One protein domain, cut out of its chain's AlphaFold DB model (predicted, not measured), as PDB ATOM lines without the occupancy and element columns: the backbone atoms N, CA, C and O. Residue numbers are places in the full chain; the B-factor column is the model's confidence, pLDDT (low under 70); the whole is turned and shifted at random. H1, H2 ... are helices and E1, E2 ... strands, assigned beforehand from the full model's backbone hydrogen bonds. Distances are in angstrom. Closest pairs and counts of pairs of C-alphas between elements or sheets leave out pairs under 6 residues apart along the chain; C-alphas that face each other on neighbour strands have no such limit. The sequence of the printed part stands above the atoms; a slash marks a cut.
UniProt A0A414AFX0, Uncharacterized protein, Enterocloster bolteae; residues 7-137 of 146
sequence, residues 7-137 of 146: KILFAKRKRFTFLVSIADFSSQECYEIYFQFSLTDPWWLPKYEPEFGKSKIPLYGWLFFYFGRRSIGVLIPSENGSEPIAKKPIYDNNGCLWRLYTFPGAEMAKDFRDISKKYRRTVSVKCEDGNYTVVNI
ATOM      1  N   LYS A   7      35.047  -7.563   1.668       91.56
ATOM      2  CA  LYS A   7      35.276  -8.940   2.104       91.56
ATOM      3  C   LYS A   7      35.040  -9.902   0.957       91.56
ATOM      4  O   LYS A   7      34.018  -9.830   0.278       91.56
ATOM      5  N   ILE A   8      35.982 -10.816   0.754       93.00
ATOM      6  CA  ILE A   8      35.802 -11.927  -0.179       93.00
ATOM      7  C   ILE A   8      34.854 -12.925   0.487       93.00
ATOM      8  O   ILE A   8      35.129 -13.412   1.581       93.00
ATOM      9  N   LEU A   9      33.723 -13.199  -0.160       91.69
ATOM     10  CA  LEU A   9      32.734 -14.158   0.328       91.69
ATOM     11  C   LEU A   9      33.130 -15.582  -0.049       91.69
ATOM     12  O   LEU A   9      33.074 -16.492   0.775       91.69
ATOM     13  N   PHE A  10      33.540 -15.767  -1.300       91.81
ATOM     14  CA  PHE A  10      34.112 -17.011  -1.789       91.81
ATOM     15  C   PHE A  10      34.900 -16.771  -3.075       91.81
ATOM     16  O   PHE A  10      34.680 -15.793  -3.795       91.81
ATOM     17  N   ALA A  11      35.779 -17.716  -3.382       94.06
ATOM     18  CA  ALA A  11      36.432 -17.833  -4.673       94.06
ATOM     19  C   ALA A  11      36.139 -19.222  -5.248       94.06
ATOM     20  O   ALA A  11      36.161 -20.223  -4.530       94.06
ATOM     21  N   LYS A  12      35.841 -19.287  -6.543       94.44
ATOM     22  CA  LYS A  12      35.585 -20.531  -7.265       94.44
ATOM     23  C   LYS A  12      36.405 -20.554  -8.542       94.44
ATOM     24  O   LYS A  12      36.479 -19.567  -9.264       94.44
ATOM     25  N   ARG A  13      36.968 -21.718  -8.850       93.56
ATOM     26  CA  ARG A  13      37.654 -21.983 -10.114       93.56
ATOM     27  C   ARG A  13      36.954 -23.114 -10.852       93.56
ATOM     28  O   ARG A  13      36.618 -24.133 -10.252       93.56
ATOM     29  N   LYS A  14      36.776 -22.959 -12.162       90.38
ATOM     30  CA  LYS A  14      36.409 -24.046 -13.074       90.38
ATOM     31  C   LYS A  14      37.306 -23.960 -14.305       90.38
ATOM     32  O   LYS A  14      37.188 -23.019 -15.081       90.38
ATOM     33  N   ARG A  15      38.192 -24.947 -14.486       89.56
ATOM     34  CA  ARG A  15      39.243 -24.927 -15.524       89.56
ATOM     35  C   ARG A  15      40.068 -23.631 -15.434       89.56
ATOM     36  O   ARG A  15      40.661 -23.376 -14.384       89.56
ATOM     37  N   PHE A  16      40.067 -22.838 -16.501       91.00
ATOM     38  CA  PHE A  16      40.753 -21.555 -16.626       91.00
ATOM     39  C   PHE A  16      39.849 -20.350 -16.337       91.00
ATOM     40  O   PHE A  16      40.254 -19.223 -16.595       91.00
ATOM     41  N   THR A  17      38.643 -20.572 -15.805       90.75
ATOM     42  CA  THR A  17      37.732 -19.519 -15.347       90.75
ATOM     43  C   THR A  17      37.790 -19.406 -13.829       90.75
ATOM     44  O   THR A  17      37.622 -20.395 -13.104       90.75
ATOM     45  N   PHE A  18      37.970 -18.186 -13.351       94.12
ATOM     46  CA  PHE A  18      38.026 -17.813 -11.949       94.12
ATOM     47  C   PHE A  18      36.889 -16.843 -11.648       94.12
ATOM     48  O   PHE A  18      36.596 -15.953 -12.443       94.12
ATOM     49  N   LEU A  19      36.250 -17.036 -10.499       94.31
ATOM     50  CA  LEU A  19      35.162 -16.217  -9.985       94.31
ATOM     51  C   LEU A  19      35.495 -15.852  -8.543       94.31
ATOM     52  O   LEU A  19      35.758 -16.738  -7.728       94.31
ATOM     53  N   VAL A  20      35.456 -14.565  -8.224       95.75
ATOM     54  CA  VAL A  20      35.592 -14.059  -6.855       95.75
ATOM     55  C   VAL A  20      34.354 -13.243  -6.514       95.75
ATOM     56  O   VAL A  20      34.064 -12.256  -7.186       95.75
ATOM     57  N   SER A  21      33.624 -13.655  -5.478       94.44
ATOM     58  CA  SER A  21      32.484 -12.909  -4.945       94.44
ATOM     59  C   SER A  21      32.946 -12.001  -3.813       94.44
ATOM     60  O   SER A  21      33.643 -12.444  -2.894       94.44
ATOM     61  N   ILE A  22      32.585 -10.723  -3.893       94.62
ATOM     62  CA  ILE A  22      33.049  -9.664  -3.001       94.62
ATOM     63  C   ILE A  22      31.838  -8.910  -2.457       94.62
ATOM     64  O   ILE A  22      31.014  -8.408  -3.220       94.62
ATOM     65  N   ALA A  23      31.778  -8.792  -1.134       92.50
ATOM     66  CA  ALA A  23      30.909  -7.862  -0.430       92.50
ATOM     67  C   ALA A  23      31.659  -6.545  -0.205       92.50
ATOM     68  O   ALA A  23      32.704  -6.539   0.445       92.50
ATOM     69  N   ASP A  24      31.139  -5.441  -0.732       90.69
ATOM     70  CA  ASP A  24      31.629  -4.083  -0.496       90.69
ATOM     71  C   ASP A  24      30.630  -3.342   0.393       90.69
ATOM     72  O   ASP A  24      29.591  -2.860  -0.054       90.69
ATOM     73  N   PHE A  25      30.946  -3.264   1.683       86.56
ATOM     74  CA  PHE A  25      30.079  -2.647   2.687       86.56
ATOM     75  C   PHE A  25      29.995  -1.126   2.526       86.56
ATOM     76  O   PHE A  25      29.054  -0.498   3.003       86.56
ATOM     77  N   SER A  26      30.969  -0.526   1.839       82.44
ATOM     78  CA  SER A  26      31.026   0.914   1.575       82.44
ATOM     79  C   SER A  26      29.966   1.329   0.554       82.44
ATOM     80  O   SER A  26      29.268   2.321   0.755       82.44
ATOM     81  N   SER A  27      29.843   0.561  -0.531       80.88
ATOM     82  CA  SER A  27      28.831   0.770  -1.575       80.88
ATOM     83  C   SER A  27      27.547  -0.025  -1.340       80.88
ATOM     84  O   SER A  27      26.594   0.137  -2.099       80.88
ATOM     85  N   GLN A  28      27.533  -0.878  -0.311       85.62
ATOM     86  CA  GLN A  28      26.478  -1.858  -0.058       85.62
ATOM     87  C   GLN A  28      26.256  -2.792  -1.251       85.62
ATOM     88  O   GLN A  28      25.163  -3.302  -1.461       85.62
ATOM     89  N   GLU A  29      27.286  -3.026  -2.055       88.75
ATOM     90  CA  GLU A  29      27.188  -3.853  -3.247       88.75
ATOM     91  C   GLU A  29      27.811  -5.217  -2.985       88.75
ATOM     92  O   GLU A  29      28.927  -5.328  -2.477       88.75
ATOM     93  N   CYS A  30      27.121  -6.266  -3.410       91.44
ATOM     94  CA  CYS A  30      27.725  -7.570  -3.584       91.44
ATOM     95  C   CYS A  30      27.904  -7.824  -5.078       91.44
ATOM     96  O   CYS A  30      26.949  -7.756  -5.859       91.44
ATOM     97  N   TYR A  31      29.133  -8.099  -5.494       92.50
ATOM     98  CA  TYR A  31      29.464  -8.296  -6.896       92.50
ATOM     99  C   TYR A  31      30.429  -9.457  -7.079       92.50
ATOM    100  O   TYR A  31      31.159  -9.852  -6.175       92.50
ATOM    101  N   GLU A  32      30.438  -9.997  -8.287       93.81
ATOM    102  CA  GLU A  32      31.352 -11.050  -8.695       93.81
ATOM    103  C   GLU A  32      32.285 -10.522  -9.776       93.81
ATOM    104  O   GLU A  32      31.845  -9.888 -10.742       93.81
ATOM    105  N   ILE A  33      33.573 -10.788  -9.597       94.25
ATOM    106  CA  ILE A  33      34.605 -10.586 -10.607       94.25
ATOM    107  C   ILE A  33      34.900 -11.935 -11.243       94.25
ATOM    108  O   ILE A  33      35.044 -12.941 -10.550       94.25
ATOM    109  N   TYR A  34      35.027 -11.917 -12.559       92.19
ATOM    110  CA  TYR A  34      35.373 -13.056 -13.381       92.19
ATOM    111  C   TYR A  34      36.644 -12.751 -14.140       92.19
ATOM    112  O   TYR A  34      36.805 -11.643 -14.646       92.19
ATOM    113  N   PHE A  35      37.501 -13.747 -14.279       93.12
ATOM    114  CA  PHE A  35      38.530 -13.733 -15.302       93.12
ATOM    115  C   PHE A  35      38.722 -15.135 -15.856       93.12
ATOM    116  O   PHE A  35      38.577 -16.132 -15.148       93.12
ATOM    117  N   GLN A  36      38.981 -15.214 -17.149       91.94
ATOM    118  CA  GLN A  36      39.062 -16.449 -17.896       91.94
ATOM    119  C   GLN A  36      40.218 -16.385 -18.878       91.94
ATOM    120  O   GLN A  36      40.413 -15.376 -19.551       91.94
ATOM    121  N   PHE A  37      40.915 -17.512 -19.001       92.31
ATOM    122  CA  PHE A  37      41.803 -17.771 -20.123       92.31
ATOM    123  C   PHE A  37      41.160 -18.795 -21.066       92.31
ATOM    124  O   PHE A  37      40.648 -19.820 -20.607       92.31
ATOM    125  N   SER A  38      41.129 -18.523 -22.370       86.94
ATOM    126  CA  SER A  38      40.569 -19.445 -23.369       86.94
ATOM    127  C   SER A  38      41.295 -19.320 -24.698       86.94
ATOM    128  O   SER A  38      41.437 -18.213 -25.202       86.94
ATOM    129  N   LEU A  39      41.696 -20.460 -25.270       86.94
ATOM    130  CA  LEU A  39      42.227 -20.556 -26.638       86.94
ATOM    131  C   LEU A  39      41.119 -20.723 -27.691       86.94
ATOM    132  O   LEU A  39      41.385 -20.622 -28.883       86.94
ATOM    133  N   THR A  40      39.887 -21.000 -27.261       84.38
ATOM    134  CA  THR A  40      38.716 -21.105 -28.138       84.38
ATOM    135  C   THR A  40      38.212 -19.710 -28.490       84.38
ATOM    136  O   THR A  40      38.003 -18.913 -27.574       84.38
ATOM    137  N   ASP A  41      38.016 -19.453 -29.786       84.75
ATOM    138  CA  ASP A  41      37.498 -18.207 -30.369       84.75
ATOM    139  C   ASP A  41      38.146 -16.928 -29.805       84.75
ATOM    140  O   ASP A  41      37.463 -16.098 -29.196       84.75
ATOM    141  N   PRO A  42      39.473 -16.758 -29.979       90.19
ATOM    142  CA  PRO A  42      40.187 -15.612 -29.441       90.19
ATOM    143  C   PRO A  42      39.666 -14.286 -29.990       90.19
ATOM    144  O   PRO A  42      39.452 -14.119 -31.193       90.19
ATOM    145  N   TRP A  43      39.512 -13.299 -29.108       92.19
ATOM    146  CA  TRP A  43      39.163 -11.939 -29.514       92.19
ATOM    147  C   TRP A  43      40.411 -11.208 -30.000       92.19
ATOM    148  O   TRP A  43      41.121 -10.588 -29.216       92.19
ATOM    149  N   TRP A  44      40.696 -11.280 -31.300       91.88
ATOM    150  CA  TRP A  44      41.895 -10.673 -31.900       91.88
ATOM    151  C   TRP A  44      42.062  -9.181 -31.603       91.88
ATOM    152  O   TRP A  44      43.184  -8.699 -31.473       91.88
ATOM    153  N   LEU A  45      40.948  -8.466 -31.458       93.75
ATOM    154  CA  LEU A  45      40.909  -7.071 -31.041       93.75
ATOM    155  C   LEU A  45      40.221  -6.950 -29.676       93.75
ATOM    156  O   LEU A  45      39.336  -7.759 -29.374       93.75
ATOM    157  N   PRO A  46      40.576  -5.933 -28.865       93.44
ATOM    158  CA  PRO A  46      39.853  -5.626 -27.642       93.44
ATOM    159  C   PRO A  46      38.360  -5.475 -27.913       93.44
ATOM    160  O   PRO A  46      37.946  -4.695 -28.771       93.44
ATOM    161  N   LYS A  47      37.551  -6.233 -27.180       93.00
ATOM    162  CA  LYS A  47      36.104  -6.281 -27.373       93.00
ATOM    163  C   LYS A  47      35.393  -6.259 -26.027       93.00
ATOM    164  O   LYS A  47      35.888  -6.794 -25.035       93.00
ATOM    165  N   TYR A  48      34.222  -5.631 -26.012       92.38
ATOM    166  CA  TYR A  48      33.257  -5.704 -24.924       92.38
ATOM    167  C   TYR A  48      31.990  -6.403 -25.418       92.38
ATOM    168  O   TYR A  48      31.394  -5.980 -26.405       92.38
ATOM    169  N   GLU A  49      31.577  -7.454 -24.719       90.00
ATOM    170  CA  GLU A  49      30.328  -8.173 -24.943       90.00
ATOM    171  C   GLU A  49      29.465  -8.038 -23.676       90.00
ATOM    172  O   GLU A  49      29.816  -8.600 -22.634       90.00
ATOM    173  N   PRO A  50      28.352  -7.285 -23.707       86.31
ATOM    174  CA  PRO A  50      27.539  -7.048 -22.514       86.31
ATOM    175  C   PRO A  50      26.793  -8.301 -22.026       86.31
ATOM    176  O   PRO A  50      26.542  -8.421 -20.828       86.31
ATOM    177  N   GLU A  51      26.466  -9.236 -22.926       87.19
ATOM    178  CA  GLU A  51      25.745 -10.478 -22.622       87.19
ATOM    179  C   GLU A  51      26.482 -11.706 -23.180       87.19
ATOM    180  O   GLU A  51      26.030 -12.362 -24.116       87.19
ATOM    181  N   PHE A  52      27.632 -12.051 -22.600       84.38
ATOM    182  CA  PHE A  52      28.406 -13.199 -23.064       84.38
ATOM    183  C   PHE A  52      27.842 -14.540 -22.556       84.38
ATOM    184  O   PHE A  52      27.695 -14.771 -21.347       84.38
ATOM    185  N   GLY A  53      27.590 -15.459 -23.495       79.38
ATOM    186  CA  GLY A  53      27.193 -16.847 -23.243       79.38
ATOM    187  C   GLY A  53      25.818 -17.019 -22.580       79.38
ATOM    188  O   GLY A  53      25.058 -16.077 -22.381       79.38
ATOM    189  N   LYS A  54      25.495 -18.257 -22.177       80.00
ATOM    190  CA  LYS A  54      24.194 -18.597 -21.556       80.00
ATOM    191  C   LYS A  54      23.929 -17.867 -20.236       80.00
ATOM    192  O   LYS A  54      22.783 -17.697 -19.845       80.00
ATOM    193  N   SER A  55      24.986 -17.471 -19.533       74.06
ATOM    194  CA  SER A  55      24.888 -16.780 -18.245       74.06
ATOM    195  C   SER A  55      24.757 -15.259 -18.377       74.06
ATOM    196  O   SER A  55      24.674 -14.602 -17.340       74.06
ATOM    197  N   LYS A  56      24.753 -14.716 -19.609       82.12
ATOM    198  CA  LYS A  56      24.620 -13.282 -19.919       82.12
ATOM    199  C   LYS A  56      25.538 -12.402 -19.061       82.12
ATOM    200  O   LYS A  56      25.104 -11.440 -18.430       82.12
ATOM    201  N   ILE A  57      26.810 -12.783 -18.965       82.81
ATOM    202  CA  ILE A  57      27.783 -12.069 -18.131       82.81
ATOM    203  C   ILE A  57      28.473 -11.007 -18.994       82.81
ATOM    204  O   ILE A  57      28.905 -11.337 -20.096       82.81
ATOM    205  N   PRO A  58      28.633  -9.761 -18.513       88.50
ATOM    206  CA  PRO A  58      29.408  -8.759 -19.231       88.50
ATOM    207  C   PRO A  58      30.889  -9.136 -19.222       88.50
ATOM    208  O   PRO A  58      31.471  -9.363 -18.155       88.50
ATOM    209  N   LEU A  59      31.494  -9.177 -20.405       91.44
ATOM    210  CA  LEU A  59      32.861  -9.630 -20.611       91.44
ATOM    211  C   LEU A  59      33.626  -8.627 -21.474       91.44
ATOM    212  O   LEU A  59      33.183  -8.246 -22.552       91.44
ATOM    213  N   TYR A  60      34.786  -8.207 -20.994       93.50
ATOM    214  CA  TYR A  60      35.784  -7.481 -21.765       93.50
ATOM    215  C   TYR A  60      37.004  -8.379 -21.930       93.50
ATOM    216  O   TYR A  60      37.337  -9.143 -21.026       93.50
ATOM    217  N   GLY A  61      37.697  -8.298 -23.054       93.19
ATOM    218  CA  GLY A  61      38.900  -9.095 -23.234       93.19
ATOM    219  C   GLY A  61      39.605  -8.843 -24.548       93.19
ATOM    220  O   GLY A  61      39.128  -8.088 -25.394       93.19
ATOM    221  N   TRP A  62      40.744  -9.505 -24.696       93.69
ATOM    222  CA  TRP A  62      41.481  -9.619 -25.947       93.69
ATOM    223  C   TRP A  62      42.314 -10.899 -25.943       93.69
ATOM    224  O   TRP A  62      42.687 -11.420 -24.888       93.69
ATOM    225  N   LEU A  63      42.668 -11.359 -27.140       92.06
ATOM    226  CA  LEU A  63      43.429 -12.566 -27.426       92.06
ATOM    227  C   LEU A  63      42.828 -13.765 -26.690       92.06
ATOM    228  O   LEU A  63      41.819 -14.314 -27.115       92.06
ATOM    229  N   PHE A  64      43.415 -14.131 -25.556       93.44
ATOM    230  CA  PHE A  64      43.024 -15.289 -24.765       93.44
ATOM    231  C   PHE A  64      42.607 -14.922 -23.346       93.44
ATOM    232  O   PHE A  64      42.376 -15.828 -22.555       93.44
ATOM    233  N   PHE A  65      42.547 -13.632 -23.001       93.94
ATOM    234  CA  PHE A  65      42.252 -13.154 -21.656       93.94
ATOM    235  C   PHE A  65      40.962 -12.347 -21.626       93.94
ATOM    236  O   PHE A  65      40.808 -11.345 -22.325       93.94
ATOM    237  N   TYR A  66      40.061 -12.771 -20.752       93.19
ATOM    238  CA  TYR A  66      38.738 -12.195 -20.605       93.19
ATOM    239  C   TYR A  66      38.474 -11.903 -19.143       93.19
ATOM    240  O   TYR A  66      38.815 -12.705 -18.278       93.19
ATOM    241  N   PHE A  67      37.829 -10.787 -18.848       94.31
ATOM    242  CA  PHE A  67      37.429 -10.423 -17.504       94.31
ATOM    243  C   PHE A  67      36.072  -9.735 -17.508       94.31
ATOM    244  O   PHE A  67      35.661  -9.091 -18.467       94.31
ATOM    245  N   GLY A  68      35.351  -9.892 -16.412       92.50
ATOM    246  CA  GLY A  68      33.989  -9.409 -16.289       92.50
ATOM    247  C   GLY A  68      33.665  -9.062 -14.854       92.50
ATOM    248  O   GLY A  68      34.281  -9.560 -13.912       92.50
ATOM    249  N   ARG A  69      32.667  -8.204 -14.680       91.44
ATOM    250  CA  ARG A  69      32.133  -7.872 -13.364       91.44
ATOM    251  C   ARG A  69      30.629  -7.752 -13.449       91.44
ATOM    252  O   ARG A  69      30.118  -6.956 -14.235       91.44
ATOM    253  N   ARG A  70      29.924  -8.454 -12.567       89.81
ATOM    254  CA  ARG A  70      28.475  -8.297 -12.417       89.81
ATOM    255  C   ARG A  70      28.102  -8.057 -10.965       89.81
ATOM    256  O   ARG A  70      28.661  -8.681 -10.067       89.81
ATOM    257  N   SER A  71      27.158  -7.157 -10.748       90.25
ATOM    258  CA  SER A  71      26.531  -6.971  -9.444       90.25
ATOM    259  C   SER A  71      25.524  -8.094  -9.255       90.25
ATOM    260  O   SER A  71      24.695  -8.322 -10.134       90.25
ATOM    261  N   ILE A  72      25.629  -8.819  -8.147       89.62
ATOM    262  CA  ILE A  72      24.721  -9.925  -7.836       89.62
ATOM    263  C   ILE A  72      23.671  -9.536  -6.811       89.62
ATOM    264  O   ILE A  72      22.655 -10.211  -6.722       89.62
ATOM    265  N   GLY A  73      23.887  -8.463  -6.055       88.12
ATOM    266  CA  GLY A  73      22.914  -8.017  -5.077       88.12
ATOM    267  C   GLY A  73      23.341  -6.791  -4.290       88.12
ATOM    268  O   GLY A  73      24.439  -6.256  -4.474       88.12
ATOM    269  N   VAL A  74      22.464  -6.390  -3.377       87.06
ATOM    270  CA  VAL A  74      22.710  -5.337  -2.389       87.06
ATOM    271  C   VAL A  74      22.916  -5.955  -1.007       87.06
ATOM    272  O   VAL A  74      22.321  -6.980  -0.663       87.06
ATOM    273  N   LEU A  75      23.766  -5.326  -0.206       86.00
ATOM    274  CA  LEU A  75      23.981  -5.640   1.196       86.00
ATOM    275  C   LEU A  75      23.080  -4.740   2.041       86.00
ATOM    276  O   LEU A  75      23.220  -3.520   2.029       86.00
ATOM    277  N   ILE A  76      22.184  -5.343   2.810       82.69
ATOM    278  CA  ILE A  76      21.258  -4.636   3.694       82.69
ATOM    279  C   ILE A  76      21.705  -4.890   5.137       82.69
ATOM    280  O   ILE A  76      21.870  -6.059   5.507       82.69
ATOM    281  N   PRO A  77      21.936  -3.850   5.956       80.81
ATOM    282  CA  PRO A  77      22.257  -4.051   7.361       80.81
ATOM    283  C   PRO A  77      21.057  -4.706   8.050       80.81
ATOM    284  O   PRO A  77      19.917  -4.276   7.884       80.81
ATOM    285  N   SER A  78      21.306  -5.779   8.794       75.00
ATOM    286  CA  SER A  78      20.266  -6.457   9.559       75.00
ATOM    287  C   SER A  78      19.963  -5.642  10.811       75.00
ATOM    288  O   SER A  78      20.746  -5.675  11.757       75.00
ATOM    289  N   GLU A  79      18.828  -4.950  10.851       67.12
ATOM    290  CA  GLU A  79      18.269  -4.501  12.128       67.12
ATOM    291  C   GLU A  79      17.737  -5.728  12.892       67.12
ATOM    292  O   GLU A  79      17.346  -6.734  12.288       67.12
ATOM    293  N   ASN A  80      17.847  -5.695  14.222       47.28
ATOM    294  CA  ASN A  80      17.546  -6.815  15.116       47.28
ATOM    295  C   ASN A  80      16.201  -7.481  14.764       47.28
ATOM    296  O   ASN A  80      15.165  -6.828  14.820       47.28
ATOM    297  N   GLY A  81      16.212  -8.786  14.457       47.31
ATOM    298  CA  GLY A  81      15.002  -9.616  14.558       47.31
ATOM    299  C   GLY A  81      14.397 -10.208  13.282       47.31
ATOM    300  O   GLY A  81      13.245 -10.618  13.323       47.31
ATOM    301  N   SER A  82      15.114 -10.324  12.160       48.03
ATOM    302  CA  SER A  82      14.653 -11.228  11.086       48.03
ATOM    303  C   SER A  82      15.714 -12.261  10.714       48.03
ATOM    304  O   SER A  82      16.903 -11.965  10.617       48.03
ATOM    305  N   GLU A  83      15.295 -13.513  10.580       48.25
ATOM    306  CA  GLU A  83      16.216 -14.610  10.323       48.25
ATOM    307  C   GLU A  83      16.856 -14.496   8.926       48.25
ATOM    308  O   GLU A  83      16.255 -13.968   7.981       48.25
ATOM    309  N   PRO A  84      18.115 -14.939   8.775       48.78
ATOM    310  CA  PRO A  84      18.819 -14.862   7.506       48.78
ATOM    311  C   PRO A  84      18.196 -15.814   6.475       48.78
ATOM    312  O   PRO A  84      18.277 -17.029   6.604       48.78
ATOM    313  N   ILE A  85      17.669 -15.261   5.379       50.53
ATOM    314  CA  ILE A  85      17.219 -16.040   4.204       50.53
ATOM    315  C   ILE A  85      18.417 -16.742   3.511       50.53
ATOM    316  O   ILE A  85      18.252 -17.713   2.774       50.53
ATOM    317  N   ALA A  86      19.655 -16.291   3.761       53.69
ATOM    318  CA  ALA A  86      20.873 -16.829   3.153       53.69
ATOM    319  C   ALA A  86      21.637 -17.791   4.088       53.69
ATOM    320  O   ALA A  86      21.948 -17.454   5.226       53.69
ATOM    321  N   LYS A  87      22.050 -18.953   3.552       59.03
ATOM    322  CA  LYS A  87      22.756 -20.061   4.240       59.03
ATOM    323  C   LYS A  87      24.073 -19.703   4.967       59.03
ATOM    324  O   LYS A  87      24.621 -20.571   5.642       59.03
ATOM    325  N   LYS A  88      24.615 -18.484   4.827       70.06
ATOM    326  CA  LYS A  88      25.785 -18.005   5.587       70.06
ATOM    327  C   LYS A  88      25.654 -16.514   5.939       70.06
ATOM    328  O   LYS A  88      25.415 -15.717   5.031       70.06
ATOM    329  N   PRO A  89      25.862 -16.124   7.208       80.25
ATOM    330  CA  PRO A  89      25.850 -14.723   7.617       80.25
ATOM    331  C   PRO A  89      27.069 -13.964   7.065       80.25
ATOM    332  O   PRO A  89      28.184 -14.493   7.032       80.25
ATOM    333  N   ILE A  90      26.867 -12.711   6.644       88.06
ATOM    334  CA  ILE A  90      27.929 -11.832   6.139       88.06
ATOM    335  C   ILE A  90      28.194 -10.753   7.185       88.06
ATOM    336  O   ILE A  90      27.364  -9.880   7.402       88.06
ATOM    337  N   TYR A  91      29.366 -10.792   7.812       87.75
ATOM    338  CA  TYR A  91      29.790  -9.765   8.768       87.75
ATOM    339  C   TYR A  91      30.804  -8.813   8.150       87.75
ATOM    340  O   TYR A  91      31.724  -9.273   7.455       87.75
ATOM    341  N   ASP A  92      30.659  -7.524   8.452       87.62
ATOM    342  CA  ASP A  92      31.683  -6.519   8.171       87.62
ATOM    343  C   ASP A  92      32.810  -6.525   9.219       87.62
ATOM    344  O   ASP A  92      32.825  -7.317  10.162       87.62
ATOM    345  N   ASN A  93      33.780  -5.624   9.046       84.38
ATOM    346  CA  ASN A  93      34.935  -5.495   9.940       84.38
ATOM    347  C   ASN A  93      34.585  -4.917  11.329       84.38
ATOM    348  O   ASN A  93      35.460  -4.848  12.193       84.38
ATOM    349  N   ASN A  94      33.347  -4.459  11.536       84.44
ATOM    350  CA  ASN A  94      32.817  -3.979  12.814       84.44
ATOM    351  C   ASN A  94      31.979  -5.043  13.532       84.44
ATOM    352  O   ASN A  94      31.500  -4.786  14.631       84.44
ATOM    353  N   GLY A  95      31.773  -6.212  12.915       83.38
ATOM    354  CA  GLY A  95      30.871  -7.237  13.429       83.38
ATOM    355  C   GLY A  95      29.393  -6.960  13.144       83.38
ATOM    356  O   GLY A  95      28.543  -7.693  13.644       83.38
ATOM    357  N   CYS A  96      29.052  -5.957  12.327       85.31
ATOM    358  CA  CYS A  96      27.665  -5.744  11.919       85.31
ATOM    359  C   CYS A  96      27.244  -6.836  10.930       85.31
ATOM    360  O   CYS A  96      27.986  -7.171  10.002       85.31
ATOM    361  N   LEU A  97      26.046  -7.389  11.131       86.25
ATOM    362  CA  LEU A  97      25.467  -8.399  10.253       86.25
ATOM    363  C   LEU A  97      24.813  -7.741   9.037       86.25
ATOM    364  O   LEU A  97      23.964  -6.857   9.160       86.25
ATOM    365  N   TRP A  98      25.161  -8.245   7.864       85.94
ATOM    366  CA  TRP A  98      24.611  -7.845   6.580       85.94
ATOM    367  C   TRP A  98      23.897  -9.022   5.925       85.94
ATOM    368  O   TRP A  98      24.343 -10.172   5.996       85.94
ATOM    369  N   ARG A  99      22.792  -8.722   5.249       82.75
ATOM    370  CA  ARG A  99      22.051  -9.670   4.417       82.75
ATOM    371  C   ARG A  99      22.256  -9.334   2.956       82.75
ATOM    372  O   ARG A  99      22.225  -8.168   2.576       82.75
ATOM    373  N   LEU A 100      22.445 -10.367   2.148       84.88
ATOM    374  CA  LEU A 100      22.504 -10.230   0.702       84.88
ATOM    375  C   LEU A 100      21.100 -10.382   0.127       84.88
ATOM    376  O   LEU A 100      20.511 -11.459   0.222       84.88
ATOM    377  N   TYR A 101      20.595  -9.324  -0.494       83.12
ATOM    378  CA  TYR A 101      19.457  -9.415  -1.396       83.12
ATOM    379  C   TYR A 101      19.974  -9.582  -2.825       83.12
ATOM    380  O   TYR A 101      20.588  -8.664  -3.372       83.12
ATOM    381  N   THR A 102      19.764 -10.763  -3.403       85.31
ATOM    382  CA  THR A 102      20.204 -11.086  -4.764       85.31
ATOM    383  C   THR A 102      19.277 -10.437  -5.785       85.31
ATOM    384  O   THR A 102      18.059 -10.554  -5.677       85.31
ATOM    385  N   PHE A 103      19.844  -9.791  -6.803       84.25
ATOM    386  CA  PHE A 103      19.052  -9.212  -7.880       84.25
ATOM    387  C   PHE A 103      18.390 -10.316  -8.721       84.25
ATOM    388  O   PHE A 103      19.081 -11.241  -9.155       84.25
ATOM    389  N   PRO A 104      17.078 -10.216  -9.003       75.88
ATOM    390  CA  PRO A 104      16.358 -11.208  -9.797       75.88
ATOM    391  C   PRO A 104      16.740 -11.163 -11.285       75.88
ATOM    392  O   PRO A 104      16.554 -12.147 -11.995       75.88
ATOM    393  N   GLY A 105      17.301 -10.046 -11.766       77.62
ATOM    394  CA  GLY A 105      17.656  -9.859 -13.171       77.62
ATOM    395  C   GLY A 105      18.754  -8.822 -13.401       77.62
ATOM    396  O   GLY A 105      19.135  -8.063 -12.506       77.62
ATOM    397  N   ALA A 106      19.269  -8.796 -14.635       78.06
ATOM    398  CA  ALA A 106      20.367  -7.917 -15.041       78.06
ATOM    399  C   ALA A 106      19.978  -6.427 -15.074       78.06
ATOM    400  O   ALA A 106      20.839  -5.576 -14.846       78.06
ATOM    401  N   GLU A 107      18.700  -6.116 -15.312       80.62
ATOM    402  CA  GLU A 107      18.174  -4.745 -15.309       80.62
ATOM    403  C   GLU A 107      18.298  -4.107 -13.926       80.62
ATOM    404  O   GLU A 107      18.983  -3.099 -13.783       80.62
ATOM    405  N   MET A 108      17.802  -4.769 -12.873       80.44
ATOM    406  CA  MET A 108      17.935  -4.269 -11.498       80.44
ATOM    407  C   MET A 108      19.409  -4.091 -11.086       80.44
ATOM    408  O   MET A 108      19.763  -3.132 -10.401       80.44
ATOM    409  N   ALA A 109      20.300  -4.974 -11.548       82.94
ATOM    410  CA  ALA A 109      21.740  -4.839 -11.325       82.94
ATOM    411  C   ALA A 109      22.353  -3.630 -12.059       82.94
ATOM    412  O   ALA A 109      23.357  -3.068 -11.611       82.94
ATOM    413  N   LYS A 110      21.814  -3.250 -13.222       82.94
ATOM    414  CA  LYS A 110      22.211  -2.045 -13.960       82.94
ATOM    415  C   LYS A 110      21.690  -0.795 -13.252       82.94
ATOM    416  O   LYS A 110      22.501   0.068 -12.925       82.94
ATOM    417  N   ASP A 111      20.410  -0.770 -12.898       82.62
ATOM    418  CA  ASP A 111      19.779   0.350 -12.197       82.62
ATOM    419  C   ASP A 111      20.469   0.639 -10.865       82.62
ATOM    420  O   ASP A 111      20.836   1.779 -10.579       82.62
ATOM    421  N   PHE A 112      20.750  -0.401 -10.073       82.56
ATOM    422  CA  PHE A 112      21.501  -0.257  -8.831       82.56
ATOM    423  C   PHE A 112      22.880   0.376  -9.064       82.56
ATOM    424  O   PHE A 112      23.274   1.285  -8.332       82.56
ATOM    425  N   ARG A 113      23.622  -0.076 -10.087       80.50
ATOM    426  CA  ARG A 113      24.943   0.484 -10.419       80.50
ATOM    427  C   ARG A 113      24.847   1.948 -10.827       80.50
ATOM    428  O   ARG A 113      25.679   2.744 -10.392       80.50
ATOM    429  N   ASP A 114      23.854   2.303 -11.630       82.69
ATOM    430  CA  ASP A 114      23.664   3.671 -12.113       82.69
ATOM    431  C   ASP A 114      23.254   4.608 -10.965       82.69
ATOM    432  O   ASP A 114      23.830   5.690 -10.808       82.69
ATOM    433  N   ILE A 115      22.363   4.158 -10.075       78.12
ATOM    434  CA  ILE A 115      21.975   4.873  -8.848       78.12
ATOM    435  C   ILE A 115      23.176   5.031  -7.905       78.12
ATOM    436  O   ILE A 115      23.457   6.141  -7.442       78.12
ATOM    437  N   SER A 116      23.912   3.951  -7.637       77.06
ATOM    438  CA  SER A 116      25.070   3.955  -6.735       77.06
ATOM    439  C   SER A 116      26.157   4.924  -7.219       77.06
ATOM    440  O   SER A 116      26.648   5.754  -6.446       77.06
ATOM    441  N   LYS A 117      26.454   4.921  -8.530       77.31
ATOM    442  CA  LYS A 117      27.376   5.880  -9.163       77.31
ATOM    443  C   LYS A 117      26.890   7.322  -9.043       77.31
ATOM    444  O   LYS A 117      27.682   8.196  -8.693       77.31
ATOM    445  N   LYS A 118      25.608   7.572  -9.338       76.00
ATOM    446  CA  LYS A 118      25.032   8.922  -9.369       76.00
ATOM    447  C   LYS A 118      24.997   9.569  -7.986       76.00
ATOM    448  O   LYS A 118      25.275  10.759  -7.868       76.00
ATOM    449  N   TYR A 119      24.664   8.806  -6.946       69.44
ATOM    450  CA  TYR A 119      24.358   9.379  -5.633       69.44
ATOM    451  C   TYR A 119      25.429   9.165  -4.558       69.44
ATOM    452  O   TYR A 119      25.314   9.797  -3.509       69.44
ATOM    453  N   ARG A 120      26.469   8.340  -4.789       64.62
ATOM    454  CA  ARG A 120      27.590   8.087  -3.848       64.62
ATOM    455  C   ARG A 120      27.147   7.843  -2.386       64.62
ATOM    456  O   ARG A 120      27.851   8.226  -1.452       64.62
ATOM    457  N   ARG A 121      25.955   7.276  -2.163       59.25
ATOM    458  CA  ARG A 121      25.295   7.180  -0.845       59.25
ATOM    459  C   ARG A 121      24.660   5.812  -0.624       59.25
ATOM    460  O   ARG A 121      24.476   5.054  -1.566       59.25
ATOM    461  N   THR A 122      24.336   5.543   0.639       57.75
ATOM    462  CA  THR A 122      23.630   4.360   1.147       57.75
ATOM    463  C   THR A 122      22.340   4.102   0.364       57.75
ATOM    464  O   THR A 122      21.390   4.881   0.448       57.75
ATOM    465  N   VAL A 123      22.311   3.001  -0.387       63.81
ATOM    466  CA  VAL A 123      21.149   2.557  -1.159       63.81
ATOM    467  C   VAL A 123      20.478   1.423  -0.394       63.81
ATOM    468  O   VAL A 123      21.058   0.359  -0.228       63.81
ATOM    469  N   SER A 124      19.247   1.637   0.067       63.28
ATOM    470  CA  SER A 124      18.451   0.574   0.688       63.28
ATOM    471  C   SER A 124      17.608  -0.152  -0.359       63.28
ATOM    472  O   SER A 124      17.316   0.395  -1.419       63.28
ATOM    473  N   VAL A 125      17.170  -1.371  -0.066       64.19
ATOM    474  CA  VAL A 125      16.097  -2.024  -0.823       64.19
ATOM    475  C   VAL A 125      14.902  -2.148   0.103       64.19
ATOM    476  O   VAL A 125      15.038  -2.648   1.218       64.19
ATOM    477  N   LYS A 126      13.751  -1.654  -0.350       65.00
ATOM    478  CA  LYS A 126      12.467  -1.887   0.305       65.00
ATOM    479  C   LYS A 126      11.777  -3.064  -0.367       65.00
ATOM    480  O   LYS A 126      11.815  -3.179  -1.587       65.00
ATOM    481  N   CYS A 127      11.153  -3.913   0.436       55.47
ATOM    482  CA  CYS A 127      10.223  -4.928  -0.034       55.47
ATOM    483  C   CYS A 127       8.815  -4.462   0.346       55.47
ATOM    484  O   CYS A 127       8.550  -4.268   1.531       55.47
ATOM    485  N   GLU A 128       7.955  -4.248  -0.642       62.38
ATOM    486  CA  GLU A 128       6.532  -3.940  -0.464       62.38
ATOM    487  C   GLU A 128       5.746  -4.987  -1.262       62.38
ATOM    488  O   GLU A 128       5.965  -5.143  -2.462       62.38
ATOM    489  N   ASP A 129       4.905  -5.775  -0.585       53.19
ATOM    490  CA  ASP A 129       4.035  -6.800  -1.191       53.19
ATOM    491  C   ASP A 129       4.751  -7.796  -2.129       53.19
ATOM    492  O   ASP A 129       4.238  -8.197  -3.170       53.19
ATOM    493  N   GLY A 130       5.979  -8.193  -1.772       58.50
ATOM    494  CA  GLY A 130       6.806  -9.109  -2.571       58.50
ATOM    495  C   GLY A 130       7.546  -8.448  -3.740       58.50
ATOM    496  O   GLY A 130       8.395  -9.090  -4.362       58.50
ATOM    497  N   ASN A 131       7.296  -7.161  -3.997       54.59
ATOM    498  CA  ASN A 131       8.045  -6.351  -4.945       54.59
ATOM    499  C   ASN A 131       9.220  -5.671  -4.247       54.59
ATOM    500  O   ASN A 131       9.077  -4.979  -3.237       54.59
ATOM    501  N   TYR A 132      10.409  -5.852  -4.811       62.34
ATOM    502  CA  TYR A 132      11.630  -5.270  -4.278       62.34
ATOM    503  C   TYR A 132      11.987  -4.019  -5.063       62.34
ATOM    504  O   TYR A 132      12.299  -4.082  -6.251       62.34
ATOM    505  N   THR A 133      11.986  -2.885  -4.376       64.38
ATOM    506  CA  THR A 133      12.328  -1.590  -4.952       64.38
ATOM    507  C   THR A 133      13.643  -1.111  -4.361       64.38
ATOM    508  O   THR A 133      13.824  -1.059  -3.142       64.38
ATOM    509  N   VAL A 134      14.580  -0.731  -5.225       62.75
ATOM    510  CA  VAL A 134      15.811  -0.059  -4.808       62.75
ATOM    511  C   VAL A 134      15.447   1.368  -4.398       62.75
ATOM    512  O   VAL A 134      15.108   2.197  -5.238       62.75
ATOM    513  N   VAL A 135      15.504   1.663  -3.100       63.25
ATOM    514  CA  VAL A 135      15.162   2.977  -2.547       63.25
ATOM    515  C   VAL A 135      16.421   3.666  -2.045       63.25
ATOM    516  O   VAL A 135      17.113   3.202  -1.137       63.25
ATOM    517  N   ASN A 136      16.714   4.828  -2.614       58.50
ATOM    518  CA  ASN A 136      17.805   5.661  -2.138       58.50
ATOM    519  C   ASN A 136      17.379   6.395  -0.857       58.50
ATOM    520  O   ASN A 136      16.449   7.202  -0.886       58.50
ATOM    521  N   ILE A 137      18.074   6.159   0.258       53.59
ATOM    522  CA  ILE A 137      17.898   6.982   1.456       53.59
ATOM    523  C   ILE A 137      18.903   8.122   1.363       53.59
ATOM    524  O   ILE A 137      20.071   8.010   1.746       53.59
TER     525      ILE A 137
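What this domain is: This is residues 7 to 137 of the 146 residues of an uncharacterized protein of Enterocloster bolteae (UniProt A0A414AFX0). Look for a long, twisted wall of seven antiparallel strands built along E6, with E3, E2 and E1 to one side of it and, on the other side, E5 with E4 at one end and E7 at the other. Helix H1 crosses over E6 and E3, and a small hairpin, E8 and E9, packs on H1 and on E6 near Ile 76. The 131 printed residues hold, in order, E1 to E7, H1, E8 and E9, mostly strand. The whole is only just compact, close to loose, with a radius of gyration of the C-alphas of 16.5 A; its spans of 52 by 26 by 26 A make it only just elongated.

How they stand to each other: Begin at E6, residues 65 to 77, in the branched sheet. On one side is E3, residues 29 to 37, where N 34 and O 68 are 2.8 A apart. On the other side are E5, residues 57 to 63, with N 60 and O 67 at 2.8 A, and E7, residues 97 to 102, with N 76 and O 99 at 2.8 A. E2, residues 17 to 24, lies on one side of E3 and E6 on the other side, with N 20 and O 33 at 2.9 A; edge strand E1, residues 7 to 14, is the neighbour of E2, with N 9 and O 21 at 2.8 A. Edge strand E4, residues 43 to 52, has N 49 and O 59 of E5 at 2.8 A, and bends by 98 degrees at residue 46. E1 E2 E3 and E4 E5 E6 E7 are meanders, each strand the antiparallel neighbour of the one before; E3 E4 E5 E6 is a Greek key, four strands in a row of which three, E4 E5 E6, are a meander and the first, E3, is the antiparallel neighbour of the fourth, E6. H1, residues 106 to 119, is on this sheet at a height of 9.7 A and runs across the strands, at 78 degrees to E6 on the local plane; the closest C-alphas are those of Ser 71 and Ala 109, 5.6 A apart. In H1 every O i to N i+4 pair is within hydrogen-bond range. The hairpin of E8, residues 123 to 128, and E9, residues 131 to 136, has N 126 and O 133 at 2.9 A; the closest C-alphas of H1 and E9 are those of Phe 112 and Val 134, 7.0 A apart.

Where its parts are: Find C-alpha 7, where E1 begins, at (35.276, -8.940, 2.104). E6 runs 36.4 A from C-alpha 65 at (42.252, -13.154, -21.656) to C-alpha 77 at (22.257, -4.051, 7.361). E3 measures 26.3 A, E2 22.3 A, E1 21.4 A and H1 20.1 A. E9 ends at C-alpha 136, (17.805, 5.661, -2.138).

The domain as a whole: The C-alphas farthest apart, Trp 44 and Gly 81, are 53.7 A apart. The printed part has no cut. The link from E6 to E7, residues 78 to 96, is long; in it residues 90 to 91 pair with 97 to 98 of E7. Confidence is under 70 at residues 79 to 87 and 119 to 137.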